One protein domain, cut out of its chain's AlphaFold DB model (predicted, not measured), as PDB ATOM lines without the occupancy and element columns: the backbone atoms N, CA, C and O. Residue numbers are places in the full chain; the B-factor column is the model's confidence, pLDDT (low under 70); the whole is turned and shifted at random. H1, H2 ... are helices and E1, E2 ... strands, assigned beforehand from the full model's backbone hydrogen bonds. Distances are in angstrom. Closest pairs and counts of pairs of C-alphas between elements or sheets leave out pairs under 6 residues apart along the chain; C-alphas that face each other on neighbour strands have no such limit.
ATOM      1  N   ALA A   6      43.096 -72.910  49.260       92.25
ATOM      2  CA  ALA A   6      43.488 -73.343  50.598       92.25
ATOM      3  C   ALA A   6      43.231 -74.843  50.815       92.25
ATOM      4  O   ALA A   6      44.090 -75.528  51.359       92.25
ATOM      5  N   HIS A   7      42.102 -75.371  50.332       93.31
ATOM      6  CA  HIS A   7      41.771 -76.792  50.475       93.31
ATOM      7  C   HIS A   7      42.628 -77.671  49.559       93.31
ATOM      8  O   HIS A   7      43.114 -78.711  49.994       93.31
ATOM      9  N   VAL A   8      42.872 -77.240  48.315       93.88
ATOM     10  CA  VAL A   8      43.762 -77.962  47.385       93.88
ATOM     11  C   VAL A   8      45.197 -77.990  47.922       93.88
ATOM     12  O   VAL A   8      45.848 -79.033  47.905       93.88
ATOM     13  N   SER A   9      45.663 -76.861  48.456       94.00
ATOM     14  CA  SER A   9      46.970 -76.716  49.099       94.00
ATOM     15  C   SER A   9      47.091 -77.594  50.340       94.00
ATOM     16  O   SER A   9      48.035 -78.375  50.438       94.00
ATOM     17  N   ALA A  10      46.107 -77.555  51.244       93.94
ATOM     18  CA  ALA A  10      46.070 -78.410  52.427       93.94
ATOM     19  C   ALA A  10      46.081 -79.903  52.060       93.94
ATOM     20  O   ALA A  10      46.853 -80.661  52.641       93.94
ATOM     21  N   PHE A  11      45.303 -80.312  51.052       94.88
ATOM     22  CA  PHE A  11      45.290 -81.685  50.550       94.88
ATOM     23  C   PHE A  11      46.665 -82.118  50.021       94.88
ATOM     24  O   PHE A  11      47.209 -83.120  50.481       94.88
ATOM     25  N   CYS A  12      47.272 -81.343  49.115       94.06
ATOM     26  CA  CYS A  12      48.582 -81.682  48.545       94.06
ATOM     27  C   CYS A  12      49.676 -81.723  49.623       94.06
ATOM     28  O   CYS A  12      50.505 -82.631  49.633       94.06
ATOM     29  N   ARG A  13      49.652 -80.770  50.563       93.19
ATOM     30  CA  ARG A  13      50.572 -80.717  51.709       93.19
ATOM     31  C   ARG A  13      50.420 -81.934  52.618       93.19
ATOM     32  O   ARG A  13      51.432 -82.498  53.025       93.19
ATOM     33  N   ALA A  14      49.190 -82.347  52.919       93.62
ATOM     34  CA  ALA A  14      48.918 -83.508  53.760       93.62
ATOM     35  C   ALA A  14      49.375 -84.814  53.095       93.62
ATOM     36  O   ALA A  14      50.005 -85.640  53.749       93.62
ATOM     37  N   VAL A  15      49.110 -84.985  51.795       93.62
ATOM     38  CA  VAL A  15      49.545 -86.167  51.035       93.62
ATOM     39  C   VAL A  15      51.071 -86.240  50.973       93.62
ATOM     40  O   VAL A  15      51.649 -87.257  51.345       93.62
ATOM     41  N   LEU A  16      51.744 -85.155  50.583       90.75
ATOM     42  CA  LEU A  16      53.205 -85.149  50.462       90.75
ATOM     43  C   LEU A  16      53.918 -85.282  51.814       90.75
ATOM     44  O   LEU A  16      54.961 -85.923  51.877       90.75
ATOM     45  N   SER A  17      53.333 -84.759  52.898       90.06
ATOM     46  CA  SER A  17      53.865 -84.955  54.258       90.06
ATOM     47  C   SER A  17      53.740 -86.397  54.755       90.06
ATOM     48  O   SER A  17      54.447 -86.770  55.680       90.06
ATOM     49  N   LYS A  18      52.834 -87.201  54.179       90.94
ATOM     50  CA  LYS A  18      52.725 -88.636  54.480       90.94
ATOM     51  C   LYS A  18      53.643 -89.491  53.608       90.94
ATOM     52  O   LYS A  18      54.062 -90.553  54.046       90.94
ATOM     53  N   ILE A  19      53.926 -89.049  52.381       91.81
ATOM     54  CA  ILE A  19      54.796 -89.769  51.438       91.81
ATOM     55  C   ILE A  19      56.273 -89.581  51.796       91.81
ATOM     56  O   ILE A  19      57.042 -90.533  51.716       91.81
ATOM     57  N   ILE A  20      56.676 -88.361  52.163       88.81
ATOM     58  CA  ILE A  20      58.076 -88.020  52.432       88.81
ATOM     59  C   ILE A  20      58.297 -88.020  53.951       88.81
ATOM     60  O   ILE A  20      57.710 -87.170  54.624       88.81
ATOM     61  N   PRO A  21      59.133 -88.924  54.498       88.00
ATOM     62  CA  PRO A  21      59.390 -88.999  55.935       88.00
ATOM     63  C   PRO A  21      59.987 -87.708  56.495       88.00
ATOM     64  O   PRO A  21      60.791 -87.050  55.839       88.00
ATOM     65  N   ASP A  22      59.687 -87.381  57.750       84.44
ATOM     66  CA  ASP A  22      60.165 -86.132  58.362       84.44
ATOM     67  C   ASP A  22      61.688 -86.072  58.491       84.44
ATOM     68  O   ASP A  22      62.283 -85.030  58.216       84.44
ATOM     69  N   ARG A  23      62.316 -87.223  58.758       83.50
ATOM     70  CA  ARG A  23      63.779 -87.388  58.788       83.50
ATOM     71  C   ARG A  23      64.455 -87.052  57.454       83.50
ATOM     72  O   ARG A  23      65.623 -86.690  57.432       83.50
ATOM     73  N   PHE A  24      63.730 -87.124  56.333       85.38
ATOM     74  CA  PHE A  24      64.268 -86.764  55.017       85.38
ATOM     75  C   PHE A  24      64.653 -85.280  54.937       85.38
ATOM     76  O   PHE A  24      65.577 -84.901  54.218       85.38
ATOM     77  N   TRP A  25      63.956 -84.424  55.684       83.75
ATOM     78  CA  TRP A  25      64.179 -82.981  55.670       83.75
ATOM     79  C   TRP A  25      65.228 -82.522  56.693       83.75
ATOM     80  O   TRP A  25      65.566 -81.335  56.710       83.75
ATOM     81  N   GLY A  26      65.719 -83.430  57.538       81.25
ATOM     82  CA  GLY A  26      66.700 -83.198  58.599       81.25
ATOM     83  C   GLY A  26      66.260 -83.782  59.944       81.25
ATOM     84  O   GLY A  26      65.089 -84.103  60.137       81.25
ATOM     85  N   ASP A  27      67.198 -83.889  60.883       69.44
ATOM     86  CA  ASP A  27      67.021 -84.639  62.140       69.44
ATOM     87  C   ASP A  27      66.364 -83.837  63.288       69.44
ATOM     88  O   ASP A  27      66.294 -84.298  64.425       69.44
ATOM     89  N   GLY A  28      65.863 -82.628  63.010       63.78
ATOM     90  CA  GLY A  28      65.200 -81.765  63.997       63.78
ATOM     91  C   GLY A  28      63.678 -81.997  64.125       63.78
ATOM     92  O   GLY A  28      63.028 -82.350  63.139       63.78
ATOM     93  N   PRO A  29      63.064 -81.718  65.299       55.19
ATOM     94  CA  PRO A  29      61.643 -81.990  65.582       55.19
ATOM     95  C   PRO A  29      60.650 -81.176  64.728       55.19
ATOM     96  O   PRO A  29      59.519 -81.607  64.516       55.19
ATOM     97  N   VAL A  30      61.068 -80.025  64.186       61.34
ATOM     98  CA  VAL A  30      60.361 -79.291  63.123       61.34
ATOM     99  C   VAL A  30      61.398 -78.851  62.097       61.34
ATOM    100  O   VAL A  30      62.055 -77.823  62.260       61.34
ATOM    101  N   SER A  31      61.580 -79.634  61.035       75.81
ATOM    102  CA  SER A  31      62.551 -79.272  60.003       75.81
ATOM    103  C   SER A  31      62.103 -78.010  59.247       75.81
ATOM    104  O   SER A  31      61.067 -77.984  58.570       75.81
ATOM    105  N   HIS A  32      62.916 -76.950  59.332       86.12
ATOM    106  CA  HIS A  32      62.794 -75.720  58.535       86.12
ATOM    107  C   HIS A  32      62.590 -76.035  57.046       86.12
ATOM    108  O   HIS A  32      61.699 -75.474  56.405       86.12
ATOM    109  N   ASN A  33      63.336 -77.012  56.521       87.56
ATOM    110  CA  ASN A  33      63.268 -77.446  55.126       87.56
ATOM    111  C   ASN A  33      61.880 -77.982  54.748       87.56
ATOM    112  O   ASN A  33      61.354 -77.632  53.690       87.56
ATOM    113  N   LYS A  34      61.232 -78.752  55.635       88.62
ATOM    114  CA  LYS A  34      59.852 -79.225  55.423       88.62
ATOM    115  C   LYS A  34      58.885 -78.045  55.315       88.62
ATOM    116  O   LYS A  34      58.051 -77.996  54.413       88.62
ATOM    117  N   THR A  35      59.023 -77.047  56.187       89.25
ATOM    118  CA  THR A  35      58.172 -75.845  56.158       89.25
ATOM    119  C   THR A  35      58.366 -75.038  54.872       89.25
ATOM    120  O   THR A  35      57.383 -74.602  54.262       89.25
ATOM    121  N   VAL A  36      59.614 -74.868  54.422       89.94
ATOM    122  CA  VAL A  36      59.934 -74.215  53.143       89.94
ATOM    123  C   VAL A  36      59.298 -74.979  51.981       89.94
ATOM    124  O   VAL A  36      58.593 -74.373  51.174       89.94
ATOM    125  N   PHE A  37      59.438 -76.306  51.941       90.81
ATOM    126  CA  PHE A  37      58.837 -77.152  50.909       90.81
ATOM    127  C   PHE A  37      57.308 -77.003  50.835       90.81
ATOM    128  O   PHE A  37      56.755 -76.713  49.771       90.81
ATOM    129  N   LEU A  38      56.609 -77.088  51.973       91.06
ATOM    130  CA  LEU A  38      55.152 -76.913  52.030       91.06
ATOM    131  C   LEU A  38      54.715 -75.496  51.618       91.06
ATOM    132  O   LEU A  38      53.649 -75.316  51.015       91.06
ATOM    133  N   ARG A  39      55.527 -74.471  51.902       90.81
ATOM    134  CA  ARG A  39      55.298 -73.098  51.428       90.81
ATOM    135  C   ARG A  39      55.437 -72.996  49.907       90.81
ATOM    136  O   ARG A  39      54.593 -72.358  49.280       90.81
ATOM    137  N   ARG A  40      56.433 -73.658  49.305       91.06
ATOM    138  CA  ARG A  40      56.616 -73.697  47.841       91.06
ATOM    139  C   ARG A  40      55.460 -74.409  47.132       91.06
ATOM    140  O   ARG A  40      55.008 -73.914  46.104       91.06
ATOM    141  N   ILE A  41      54.924 -75.492  47.701       92.12
ATOM    142  CA  ILE A  41      53.736 -76.185  47.161       92.12
ATOM    143  C   ILE A  41      52.517 -75.254  47.115       92.12
ATOM    144  O   ILE A  41      51.824 -75.174  46.105       92.12
ATOM    145  N   ASP A  42      52.265 -74.517  48.196       92.12
ATOM    146  CA  ASP A  42      51.150 -73.563  48.244       92.12
ATOM    147  C   ASP A  42      51.318 -72.419  47.252       92.12
ATOM    148  O   ASP A  42      50.357 -72.024  46.593       92.12
ATOM    149  N   HIS A  43      52.548 -71.925  47.107       89.44
ATOM    150  CA  HIS A  43      52.859 -70.936  46.092       89.44
ATOM    151  C   HIS A  43      52.592 -71.475  44.679       89.44
ATOM    152  O   HIS A  43      51.924 -70.797  43.903       89.44
ATOM    153  N   PHE A  44      53.012 -72.711  44.378       91.25
ATOM    154  CA  PHE A  44      52.781 -73.363  43.086       91.25
ATOM    155  C   PHE A  44      51.290 -73.498  42.744       91.25
ATOM    156  O   PHE A  44      50.876 -73.177  41.635       91.25
ATOM    157  N   ILE A  45      50.457 -73.906  43.705       91.50
ATOM    158  CA  ILE A  45      49.007 -74.083  43.496       91.50
ATOM    159  C   ILE A  45      48.297 -72.746  43.230       91.50
ATOM    160  O   ILE A  45      47.278 -72.713  42.533       91.50
ATOM    161  N   LYS A  46      48.838 -71.646  43.769       89.06
ATOM    162  CA  LYS A  46      48.337 -70.275  43.586       89.06
ATOM    163  C   LYS A  46      48.822 -69.607  42.295       89.06
ATOM    164  O   LYS A  46      48.368 -68.498  42.005       89.06
ATOM    165  N   LEU A  47      49.718 -70.240  41.534       88.44
ATOM    166  CA  LEU A  47      50.173 -69.705  40.251       88.44
ATOM    167  C   LEU A  47      49.007 -69.576  39.268       88.44
ATOM    168  O   LEU A  47      48.069 -70.376  39.243       88.44
ATOM    169  N   ARG A  48      49.072 -68.537  38.439       88.25
ATOM    170  CA  ARG A  48      48.108 -68.280  37.367       88.25
ATOM    171  C   ARG A  48      48.523 -68.983  36.086       88.25
ATOM    172  O   ARG A  48      49.638 -69.475  35.914       88.25
ATOM    173  N   ARG A  49      47.604 -68.995  35.127       84.94
ATOM    174  CA  ARG A  49      47.869 -69.556  33.809       84.94
ATOM    175  C   ARG A  49      49.006 -68.792  33.119       84.94
ATOM    176  O   ARG A  49      49.008 -67.564  33.097       84.94
ATOM    177  N   PHE A  50      49.916 -69.551  32.503       84.44
ATOM    178  CA  PHE A  50      51.149 -69.078  31.854       84.44
ATOM    179  C   PHE A  50      52.236 -68.563  32.803       84.44
ATOM    180  O   PHE A  50      53.259 -68.076  32.327       84.44
ATOM    181  N   GLU A  51      52.044 -68.690  34.115       86.88
ATOM    182  CA  GLU A  51      53.134 -68.516  35.067       86.88
ATOM    183  C   GLU A  51      53.924 -69.814  35.170       86.88
ATOM    184  O   GLU A  51      53.365 -70.912  35.144       86.88
ATOM    185  N   ALA A  52      55.238 -69.670  35.268       84.38
ATOM    186  CA  ALA A  52      56.154 -70.768  35.489       84.38
ATOM    187  C   ALA A  52      57.070 -70.397  36.651       84.38
ATOM    188  O   ALA A  52      57.497 -69.246  36.773       84.38
ATOM    189  N   ILE A  53      57.366 -71.388  37.483       85.38
ATOM    190  CA  ILE A  53      58.344 -71.290  38.558       85.38
ATOM    191  C   ILE A  53      59.601 -72.049  38.138       85.38
ATOM    192  O   ILE A  53      59.516 -73.124  37.541       85.38
ATOM    193  N   SER A  54      60.772 -71.478  38.405       86.69
ATOM    194  CA  SER A  54      62.039 -72.137  38.081       86.69
ATOM    195  C   SER A  54      62.475 -73.077  39.206       86.69
ATOM    196  O   SER A  54      62.228 -72.804  40.381       86.69
ATOM    197  N   LEU A  55      63.195 -74.152  38.868       86.88
ATOM    198  CA  LEU A  55      63.775 -75.053  39.873       86.88
ATOM    199  C   LEU A  55      64.689 -74.298  40.847       86.88
ATOM    200  O   LEU A  55      64.645 -74.529  42.052       86.88
ATOM    201  N   HIS A  56      65.449 -73.329  40.330       85.19
ATOM    202  CA  HIS A  56      66.310 -72.465  41.132       85.19
ATOM    203  C   HIS A  56      65.542 -71.701  42.216       85.19
ATOM    204  O   HIS A  56      66.065 -71.512  43.308       85.19
ATOM    205  N   GLU A  57      64.321 -71.251  41.927       83.00
ATOM    206  CA  GLU A  57      63.478 -70.558  42.899       83.00
ATOM    207  C   GLU A  57      62.851 -71.501  43.918       83.00
ATOM    208  O   GLU A  57      62.773 -71.149  45.094       83.00
ATOM    209  N   ILE A  58      62.435 -72.691  43.481       87.12
ATOM    210  CA  ILE A  58      61.945 -73.718  44.398       87.12
ATOM    211  C   ILE A  58      63.043 -74.046  45.410       87.12
ATOM    212  O   ILE A  58      62.756 -74.052  46.601       87.12
ATOM    213  N   ALA A  59      64.284 -74.222  44.950       86.56
ATOM    214  CA  ALA A  59      65.434 -74.603  45.766       86.56
ATOM    215  C   ALA A  59      65.980 -73.505  46.705       86.56
ATOM    216  O   ALA A  59      66.829 -73.800  47.543       86.56
ATOM    217  N   GLN A  60      65.515 -72.253  46.608       84.62
ATOM    218  CA  GLN A  60      65.942 -71.197  47.537       84.62
ATOM    219  C   GLN A  60      65.454 -71.461  48.966       84.62
ATOM    220  O   GLN A  60      64.346 -71.966  49.166       84.62
ATOM    221  N   ASP A  61      66.238 -70.995  49.941       85.12
ATOM    222  CA  ASP A  61      65.970 -71.032  51.391       85.12
ATOM    223  C   ASP A  61      66.068 -72.422  52.053       85.12
ATOM    224  O   ASP A  61      65.791 -72.554  53.251       85.12
ATOM    225  N   PHE A  62      66.486 -73.449  51.306       87.31
ATOM    226  CA  PHE A  62      66.777 -74.780  51.840       87.31
ATOM    227  C   PHE A  62      68.175 -74.849  52.464       87.31
ATOM    228  O   PHE A  62      69.166 -74.429  51.867       87.31
ATOM    229  N   LYS A  63      68.259 -75.446  53.654       86.50
ATOM    230  CA  LYS A  63      69.510 -75.746  54.351       86.50
ATOM    231  C   LYS A  63      69.938 -77.176  54.037       86.50
ATOM    232  O   LYS A  63      69.476 -78.123  54.669       86.50
ATOM    233  N   ILE A  64      70.798 -77.322  53.032       83.38
ATOM    234  CA  ILE A  64      71.311 -78.625  52.567       83.38
ATOM    235  C   ILE A  64      72.211 -79.286  53.627       83.38
ATOM    236  O   ILE A  64      72.255 -80.508  53.718       83.38
ATOM    237  N   SER A  65      72.880 -78.488  54.466       77.81
ATOM    238  CA  SER A  65      73.711 -78.953  55.588       77.81
ATOM    239  C   SER A  65      72.963 -79.860  56.563       77.81
ATOM    240  O   SER A  65      73.544 -80.795  57.107       77.81
ATOM    241  N   ASP A  66      71.673 -79.591  56.751       78.31
ATOM    242  CA  ASP A  66      70.860 -80.197  57.803       78.31
ATOM    243  C   ASP A  66      70.302 -81.569  57.380       78.31
ATOM    244  O   ASP A  66      69.628 -82.233  58.161       78.31
ATOM    245  N   MET A  67      70.548 -81.996  56.135       82.25
ATOM    246  CA  MET A  67      70.021 -83.239  55.569       82.25
ATOM    247  C   MET A  67      71.052 -84.366  55.679       82.25
ATOM    248  O   MET A  67      72.006 -84.423  54.903       82.25
ATOM    249  N   ALA A  68      70.830 -85.294  56.611       79.75
ATOM    250  CA  ALA A  68      71.751 -86.401  56.880       79.75
ATOM    251  C   ALA A  68      71.964 -87.337  55.677       79.75
ATOM    252  O   ALA A  68      73.082 -87.769  55.424       79.75
ATOM    253  N   TRP A  69      70.927 -87.607  54.878       85.12
ATOM    254  CA  TRP A  69      71.022 -88.516  53.723       85.12
ATOM    255  C   TRP A  69      71.840 -87.957  52.546       85.12
ATOM    256  O   TRP A  69      72.227 -88.715  51.661       85.12
ATOM    257  N   LEU A  70      72.103 -86.644  52.528       82.88
ATOM    258  CA  LEU A  70      73.000 -86.007  51.559       82.88
ATOM    259  C   LEU A  70      74.458 -86.010  52.032       82.88
ATOM    260  O   LEU A  70      75.337 -85.587  51.285       82.88
ATOM    261  N   GLN A  71      74.736 -86.433  53.266       78.44
ATOM    262  CA  GLN A  71      76.098 -86.509  53.776       78.44
ATOM    263  C   GLN A  71      76.781 -87.782  53.251       78.44
ATOM    264  O   GLN A  71      76.158 -88.845  53.219       78.44
ATOM    265  N   PRO A  72      78.059 -87.712  52.839       75.44
ATOM    266  CA  PRO A  72      78.801 -88.898  52.465       75.44
ATOM    267  C   PRO A  72      79.001 -89.797  53.698       75.44
ATOM    268  O   PRO A  72      79.130 -89.290  54.815       75.44
ATOM    269  N   PRO A  73      79.093 -91.125  53.512       69.19
ATOM    270  CA  PRO A  73      79.118 -92.101  54.607       69.19
ATOM    271  C   PRO A  73      80.288 -91.937  55.597       69.19
ATOM    272  O   PRO A  73      80.214 -92.448  56.707       69.19
ATOM    273  N   ASN A  74      81.338 -91.188  55.233       67.88
ATOM    274  CA  ASN A  74      82.532 -90.958  56.057       67.88
ATOM    275  C   ASN A  74      82.599 -89.547  56.685       67.88
ATOM    276  O   ASN A  74      83.660 -89.136  57.158       67.88
ATOM    277  N   PHE A  75      81.509 -88.774  56.657       65.56
ATOM    278  CA  PHE A  75      81.495 -87.393  57.146       65.56
ATOM    279  C   PHE A  75      81.478 -87.330  58.682       65.56
ATOM    280  O   PHE A  75      80.553 -87.827  59.324       65.56
ATOM    281  N   ARG A  76      82.490 -86.697  59.289       62.06
ATOM    282  CA  ARG A  76      82.540 -86.460  60.744       62.06
ATOM    283  C   ARG A  76      81.813 -85.155  61.089       62.06
ATOM    284  O   ARG A  76      82.023 -84.142  60.422       62.06
ATOM    285  N   GLN A  77      80.988 -85.153  62.142       56.28
ATOM    286  CA  GLN A  77      80.341 -83.928  62.639       56.28
ATOM    287  C   GLN A  77      81.407 -82.862  62.959       56.28
ATOM    288  O   GLN A  77      82.290 -83.097  63.778       56.28
ATOM    289  N   GLY A  78      81.338 -81.708  62.281       59.47
ATOM    290  CA  GLY A  78      82.277 -80.587  62.446       59.47
ATOM    291  C   GLY A  78      83.343 -80.430  61.351       59.47
ATOM    292  O   GLY A  78      84.132 -79.492  61.416       59.47
ATOM    293  N   GLN A  79      83.380 -81.299  60.333       65.56
ATOM    294  CA  GLN A  79      84.319 -81.174  59.214       65.56
ATOM    295  C   GLN A  79      83.810 -80.166  58.163       65.56
ATOM    296  O   GLN A  79      82.658 -80.235  57.738       65.56
ATOM    297  N   SER A  80      84.656 -79.231  57.713       62.97
ATOM    298  CA  SER A  80      84.293 -78.294  56.638       62.97
ATOM    299  C   SER A  80      84.088 -79.037  55.315       62.97
ATOM    300  O   SER A  80      85.011 -79.653  54.786       62.97
ATOM    301  N   THR A  81      82.874 -78.971  54.768       70.12
ATOM    302  CA  THR A  81      82.535 -79.506  53.440       70.12
ATOM    303  C   THR A  81      83.318 -78.799  52.335       70.12
ATOM    304  O   THR A  81      83.348 -77.568  52.293       70.12
ATOM    305  N   SER A  82      83.902 -79.561  51.404       81.00
ATOM    306  CA  SER A  82      84.481 -78.993  50.182       81.00
ATOM    307  C   SER A  82      83.384 -78.402  49.286       81.00
ATOM    308  O   SER A  82      82.225 -78.828  49.327       81.00
ATOM    309  N   GLN A  83      83.741 -77.422  48.448       82.94
ATOM    310  CA  GLN A  83      82.780 -76.825  47.509       82.94
ATOM    311  C   GLN A  83      82.237 -77.858  46.513       82.94
ATOM    312  O   GLN A  83      81.040 -77.870  46.250       82.94
ATOM    313  N   THR A  84      83.085 -78.770  46.033       84.00
ATOM    314  CA  THR A  84      82.701 -79.833  45.094       84.00
ATOM    315  C   THR A  84      81.678 -80.805  45.686       84.00
ATOM    316  O   THR A  84      80.718 -81.177  45.012       84.00
ATOM    317  N   ASP A  85      81.828 -81.172  46.961       83.75
ATOM    318  CA  ASP A  85      80.864 -82.029  47.656       83.75
ATOM    319  C   ASP A  85      79.525 -81.301  47.845       83.75
ATOM    320  O   ASP A  85      78.464 -81.828  47.511       83.75
ATOM    321  N   MET A  86      79.559 -80.036  48.277       83.44
ATOM    322  CA  MET A  86      78.347 -79.226  48.436       83.44
ATOM    323  C   MET A  86      77.603 -79.008  47.107       83.44
ATOM    324  O   MET A  86      76.369 -79.013  47.070       83.44
ATOM    325  N   GLU A  87      78.331 -78.849  46.002       86.12
ATOM    326  CA  GLU A  87      77.747 -78.762  44.664       86.12
ATOM    327  C   GLU A  87      77.036 -80.051  44.260       86.12
ATOM    328  O   GLU A  87      75.899 -79.978  43.783       86.12
ATOM    329  N   LYS A  88      77.642 -81.219  44.516       87.69
ATOM    330  CA  LYS A  88      77.013 -82.508  44.209       87.69
ATOM    331  C   LYS A  88      75.776 -82.762  45.066       87.69
ATOM    332  O   LYS A  88      74.743 -83.178  44.544       87.69
ATOM    333  N   ARG A  89      75.823 -82.432  46.362       87.62
ATOM    334  CA  ARG A  89      74.647 -82.500  47.250       87.62
ATOM    335  C   ARG A  89      73.503 -81.624  46.739       87.62
ATOM    336  O   ARG A  89      72.347 -82.043  46.740       87.62
ATOM    337  N   ARG A  90      73.823 -80.417  46.265       88.19
ATOM    338  CA  ARG A  90      72.846 -79.493  45.673       88.19
ATOM    339  C   ARG A  90      72.252 -80.036  44.375       88.19
ATOM    340  O   ARG A  90      71.054 -79.883  44.164       88.19
ATOM    341  N   GLU A  91      73.058 -80.664  43.523       90.31
ATOM    342  CA  GLU A  91      72.592 -81.315  42.292       90.31
ATOM    343  C   GLU A  91      71.574 -82.423  42.596       90.31
ATOM    344  O   GLU A  91      70.449 -82.360  42.105       90.31
ATOM    345  N   LEU A  92      71.915 -83.358  43.489       90.62
ATOM    346  CA  LEU A  92      71.015 -84.444  43.903       90.62
ATOM    347  C   LEU A  92      69.712 -83.908  44.511       90.62
ATOM    348  O   LEU A  92      68.618 -84.392  44.219       90.62
ATOM    349  N   PHE A  93      69.808 -82.862  45.334       90.50
ATOM    350  CA  PHE A  93      68.629 -82.230  45.915       90.50
ATOM    351  C   PHE A  93      67.749 -81.538  44.862       90.50
ATOM    352  O   PHE A  93      66.521 -81.595  44.939       90.50
ATOM    353  N   HIS A  94      68.350 -80.907  43.852       91.81
ATOM    354  CA  HIS A  94      67.618 -80.322  42.730       91.81
ATOM    355  C   HIS A  94      66.887 -81.383  41.901       91.81
ATOM    356  O   HIS A  94      65.731 -81.159  41.538       91.81
ATOM    357  N   GLU A  95      67.515 -82.529  41.632       92.31
ATOM    358  CA  GLU A  95      66.869 -83.656  40.947       92.31
ATOM    359  C   GLU A  95      65.665 -84.169  41.738       92.31
ATOM    360  O   GLU A  95      64.576 -84.337  41.182       92.31
ATOM    361  N   PHE A  96      65.821 -84.319  43.055       92.00
ATOM    362  CA  PHE A  96      64.719 -84.692  43.932       92.00
ATOM    363  C   PHE A  96      63.577 -83.666  43.904       92.00
ATOM    364  O   PHE A  96      62.414 -84.041  43.753       92.00
ATOM    365  N   LEU A  97      63.876 -82.367  44.027       92.06
ATOM    366  CA  LEU A  97      62.854 -81.318  43.969       92.06
ATOM    367  C   LEU A  97      62.125 -81.317  42.625       92.06
ATOM    368  O   LEU A  97      60.903 -81.163  42.588       92.06
ATOM    369  N   TYR A  98      62.857 -81.506  41.528       93.19
ATOM    370  CA  TYR A  98      62.265 -81.629  40.206       93.19
ATOM    371  C   TYR A  98      61.307 -82.824  40.145       93.19
ATOM    372  O   TYR A  98      60.146 -82.650  39.780       93.19
ATOM    373  N   TYR A  99      61.741 -83.999  40.606       93.94
ATOM    374  CA  TYR A  99      60.900 -85.192  40.700       93.94
ATOM    375  C   TYR A  99      59.653 -84.967  41.577       93.94
ATOM    376  O   TYR A  99      58.536 -85.308  41.184       93.94
ATOM    377  N   ALA A 100      59.802 -84.325  42.738       92.69
ATOM    378  CA  ALA A 100      58.698 -84.064  43.656       92.69
ATOM    379  C   ALA A 100      57.622 -83.144  43.052       92.69
ATOM    380  O   ALA A 100      56.426 -83.366  43.256       92.69
ATOM    381  N   PHE A 101      58.010 -82.120  42.290       93.25
ATOM    382  CA  PHE A 101      57.046 -81.230  41.641       93.25
ATOM    383  C   PHE A 101      56.486 -81.826  40.342       93.25
ATOM    384  O   PHE A 101      55.267 -81.850  40.160       93.25
ATOM    385  N   ASP A 102      57.350 -82.320  39.456       92.38
ATOM    386  CA  ASP A 102      56.965 -82.780  38.120       92.38
ATOM    387  C   ASP A 102      56.269 -84.147  38.140       92.38
ATOM    388  O   ASP A 102      55.219 -84.318  37.525       92.38
ATOM    389  N   SER A 103      56.809 -85.106  38.895       93.19
ATOM    390  CA  SER A 103      56.353 -86.502  38.883       93.19
ATOM    391  C   SER A 103      55.418 -86.870  40.039       93.19
ATOM    392  O   SER A 103      54.641 -87.812  39.899       93.19
ATOM    393  N   LEU A 104      55.423 -86.132  41.157       92.81
ATOM    394  CA  LEU A 104      54.481 -86.368  42.264       92.81
ATOM    395  C   LEU A 104      53.355 -85.328  42.303       92.81
ATOM    396  O   LEU A 104      52.185 -85.682  42.146       92.81
ATOM    397  N   LEU A 105      53.678 -84.045  42.489       93.44
ATOM    398  CA  LEU A 105      52.672 -83.002  42.721       93.44
ATOM    399  C   LEU A 105      51.753 -82.781  41.511       93.44
ATOM    400  O   LEU A 105      50.531 -82.749  41.671       93.44
ATOM    401  N   ILE A 106      52.306 -82.631  40.302       93.50
ATOM    402  CA  ILE A 106      51.497 -82.391  39.096       93.50
ATOM    403  C   ILE A 106      50.550 -83.577  38.806       93.50
ATOM    404  O   ILE A 106      49.351 -83.335  38.615       93.50
ATOM    405  N   PRO A 107      51.002 -84.849  38.810       94.81
ATOM    406  CA  PRO A 107      50.117 -86.004  38.662       94.81
ATOM    407  C   PRO A 107      49.089 -86.146  39.789       94.81
ATOM    408  O   PRO A 107      47.935 -86.485  39.512       94.81
ATOM    409  N   LEU A 108      49.453 -85.826  41.036       94.19
ATOM    410  CA  LEU A 108      48.521 -85.815  42.166       94.19
ATOM    411  C   LEU A 108      47.386 -84.809  41.937       94.19
ATOM    412  O   LEU A 108      46.210 -85.158  42.014       94.19
ATOM    413  N   ILE A 109      47.711 -83.566  41.577       94.31
ATOM    414  CA  ILE A 109      46.692 -82.550  41.285       94.31
ATOM    415  C   ILE A 109      45.824 -83.000  40.107       94.31
ATOM    416  O   ILE A 109      44.600 -82.935  40.183       94.31
ATOM    417  N   ARG A 110      46.440 -83.502  39.034       93.38
ATOM    418  CA  ARG A 110      45.735 -83.933  37.821       93.38
ATOM    419  C   ARG A 110      44.787 -85.113  38.058       93.38
ATOM    420  O   ARG A 110      43.751 -85.197  37.397       93.38
ATOM    421  N   SER A 111      45.132 -86.033  38.953       93.00
ATOM    422  CA  SER A 111      44.321 -87.222  39.247       93.00
ATOM    423  C   SER A 111      43.102 -86.914  40.116       93.00
ATOM    424  O   SER A 111      42.055 -87.515  39.898       93.00
ATOM    425  N   HIS A 112      43.192 -85.942  41.030       92.75
ATOM    426  CA  HIS A 112      42.090 -85.591  41.936       92.75
ATOM    427  C   HIS A 112      41.259 -84.383  41.483       92.75
ATOM    428  O   HIS A 112      40.059 -84.320  41.763       92.75
ATOM    429  N   PHE A 113      41.870 -83.440  40.761       94.50
ATOM    430  CA  PHE A 113      41.235 -82.188  40.364       94.50
ATOM    431  C   PHE A 113      41.289 -81.955  38.851       94.50
ATOM    432  O   PHE A 113      42.310 -82.123  38.184       94.50
ATOM    433  N   TYR A 114      40.174 -81.479  38.312       91.25
ATOM    434  CA  TYR A 114      40.085 -80.845  37.013       91.25
ATOM    435  C   TYR A 114      40.442 -79.360  37.134       91.25
ATOM    436  O   TYR A 114      39.807 -78.603  37.872       91.25
ATOM    437  N   VAL A 115      41.465 -78.943  36.393       91.25
ATOM    438  CA  VAL A 115      42.042 -77.596  36.457       91.25
ATOM    439  C   VAL A 115      41.602 -76.797  35.234       91.25
ATOM    440  O   VAL A 115      41.881 -77.193  34.100       91.25
ATOM    441  N   THR A 116      40.909 -75.673  35.433       87.81
ATOM    442  CA  THR A 116      40.416 -74.844  34.322       87.81
ATOM    443  C   THR A 116      40.325 -73.362  34.664       87.81
ATOM    444  O   THR A 116      40.123 -72.982  35.807       87.81
ATOM    445  N   GLU A 117      40.448 -72.510  33.654       86.44
ATOM    446  CA  GLU A 117      40.130 -71.083  33.711       86.44
ATOM    447  C   GLU A 117      38.634 -70.818  33.504       86.44
ATOM    448  O   GLU A 117      37.908 -71.669  32.985       86.44
ATOM    449  N   THR A 118      38.214 -69.600  33.845       79.81
ATOM    450  CA  THR A 118      36.880 -69.055  33.564       79.81
ATOM    451  C   THR A 118      37.032 -67.825  32.676       79.81
ATOM    452  O   THR A 118      37.949 -67.032  32.889       79.81
TER     453      THR A 118
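AT A GLANCE: This is residues 6 to 118 of the 534 residues of the protein "Telomerase reverse transcriptase" of Escovopsis weberi (UniProt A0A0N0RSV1). What shape is this? Long helix H5 runs along an elongated body, with H1 and H3 on one side of it as a V that meets near Ser 9 of H1 and Asp 42 of H3; residues 73 to 80 stick out. What builds it? The 113 printed residues, mostly helix, hold five named helices and one strand, in order H1 H2 H3 H4 H5 E1. Only just compact, close to loose, they have a C-alpha radius of gyration of 15.7 A and span 55 by 28 by 19 A.

IN THESE COORDINATES: Where is the longest helix? H5, residues 83 to 112, runs 42.0 A from C-alpha 83 at (82.780, -76.825, 47.509) to C-alpha 112 at (42.090, -85.591, 41.936). And the others? H1 is residues 6 to 19, H2 22 to 25, H3 32 to 45, H4 55 to 58; E1, 113 to 117, pairs with no named strand.

HOW THE PARTS SIT: What touches H5? H4 does, closest C-alphas Leu 55 and Tyr 98, 6.8 A; H1 only just, with 3 pairs of C-alphas within 8 A, closest Cys 12 and Leu 105, 7.2 A. What touches H3? H1 does, closest C-alphas Ser 9 and Asp 42, 5.3 A, opposite ways at a steep tilt of 44 degrees; H2 does, closest Trp 25 and Asn 33, 5.6 A. Are the helix backbones in range? Every O i to N i+4 pair is within hydrogen-bond range in H1 and H3, 22 of 26 in H5; H2 and H4 are too short for such a pair.

THE WHOLE: How large is it? The C-alphas farthest apart, of Arg 76 and Thr 118, are 55.9 A apart, and the printed part has no cut. What is long or uncertain? H4 to H5 is a long link of 24 residues; residues 27 to 30 and 73 to 80 have pLDDT under 70.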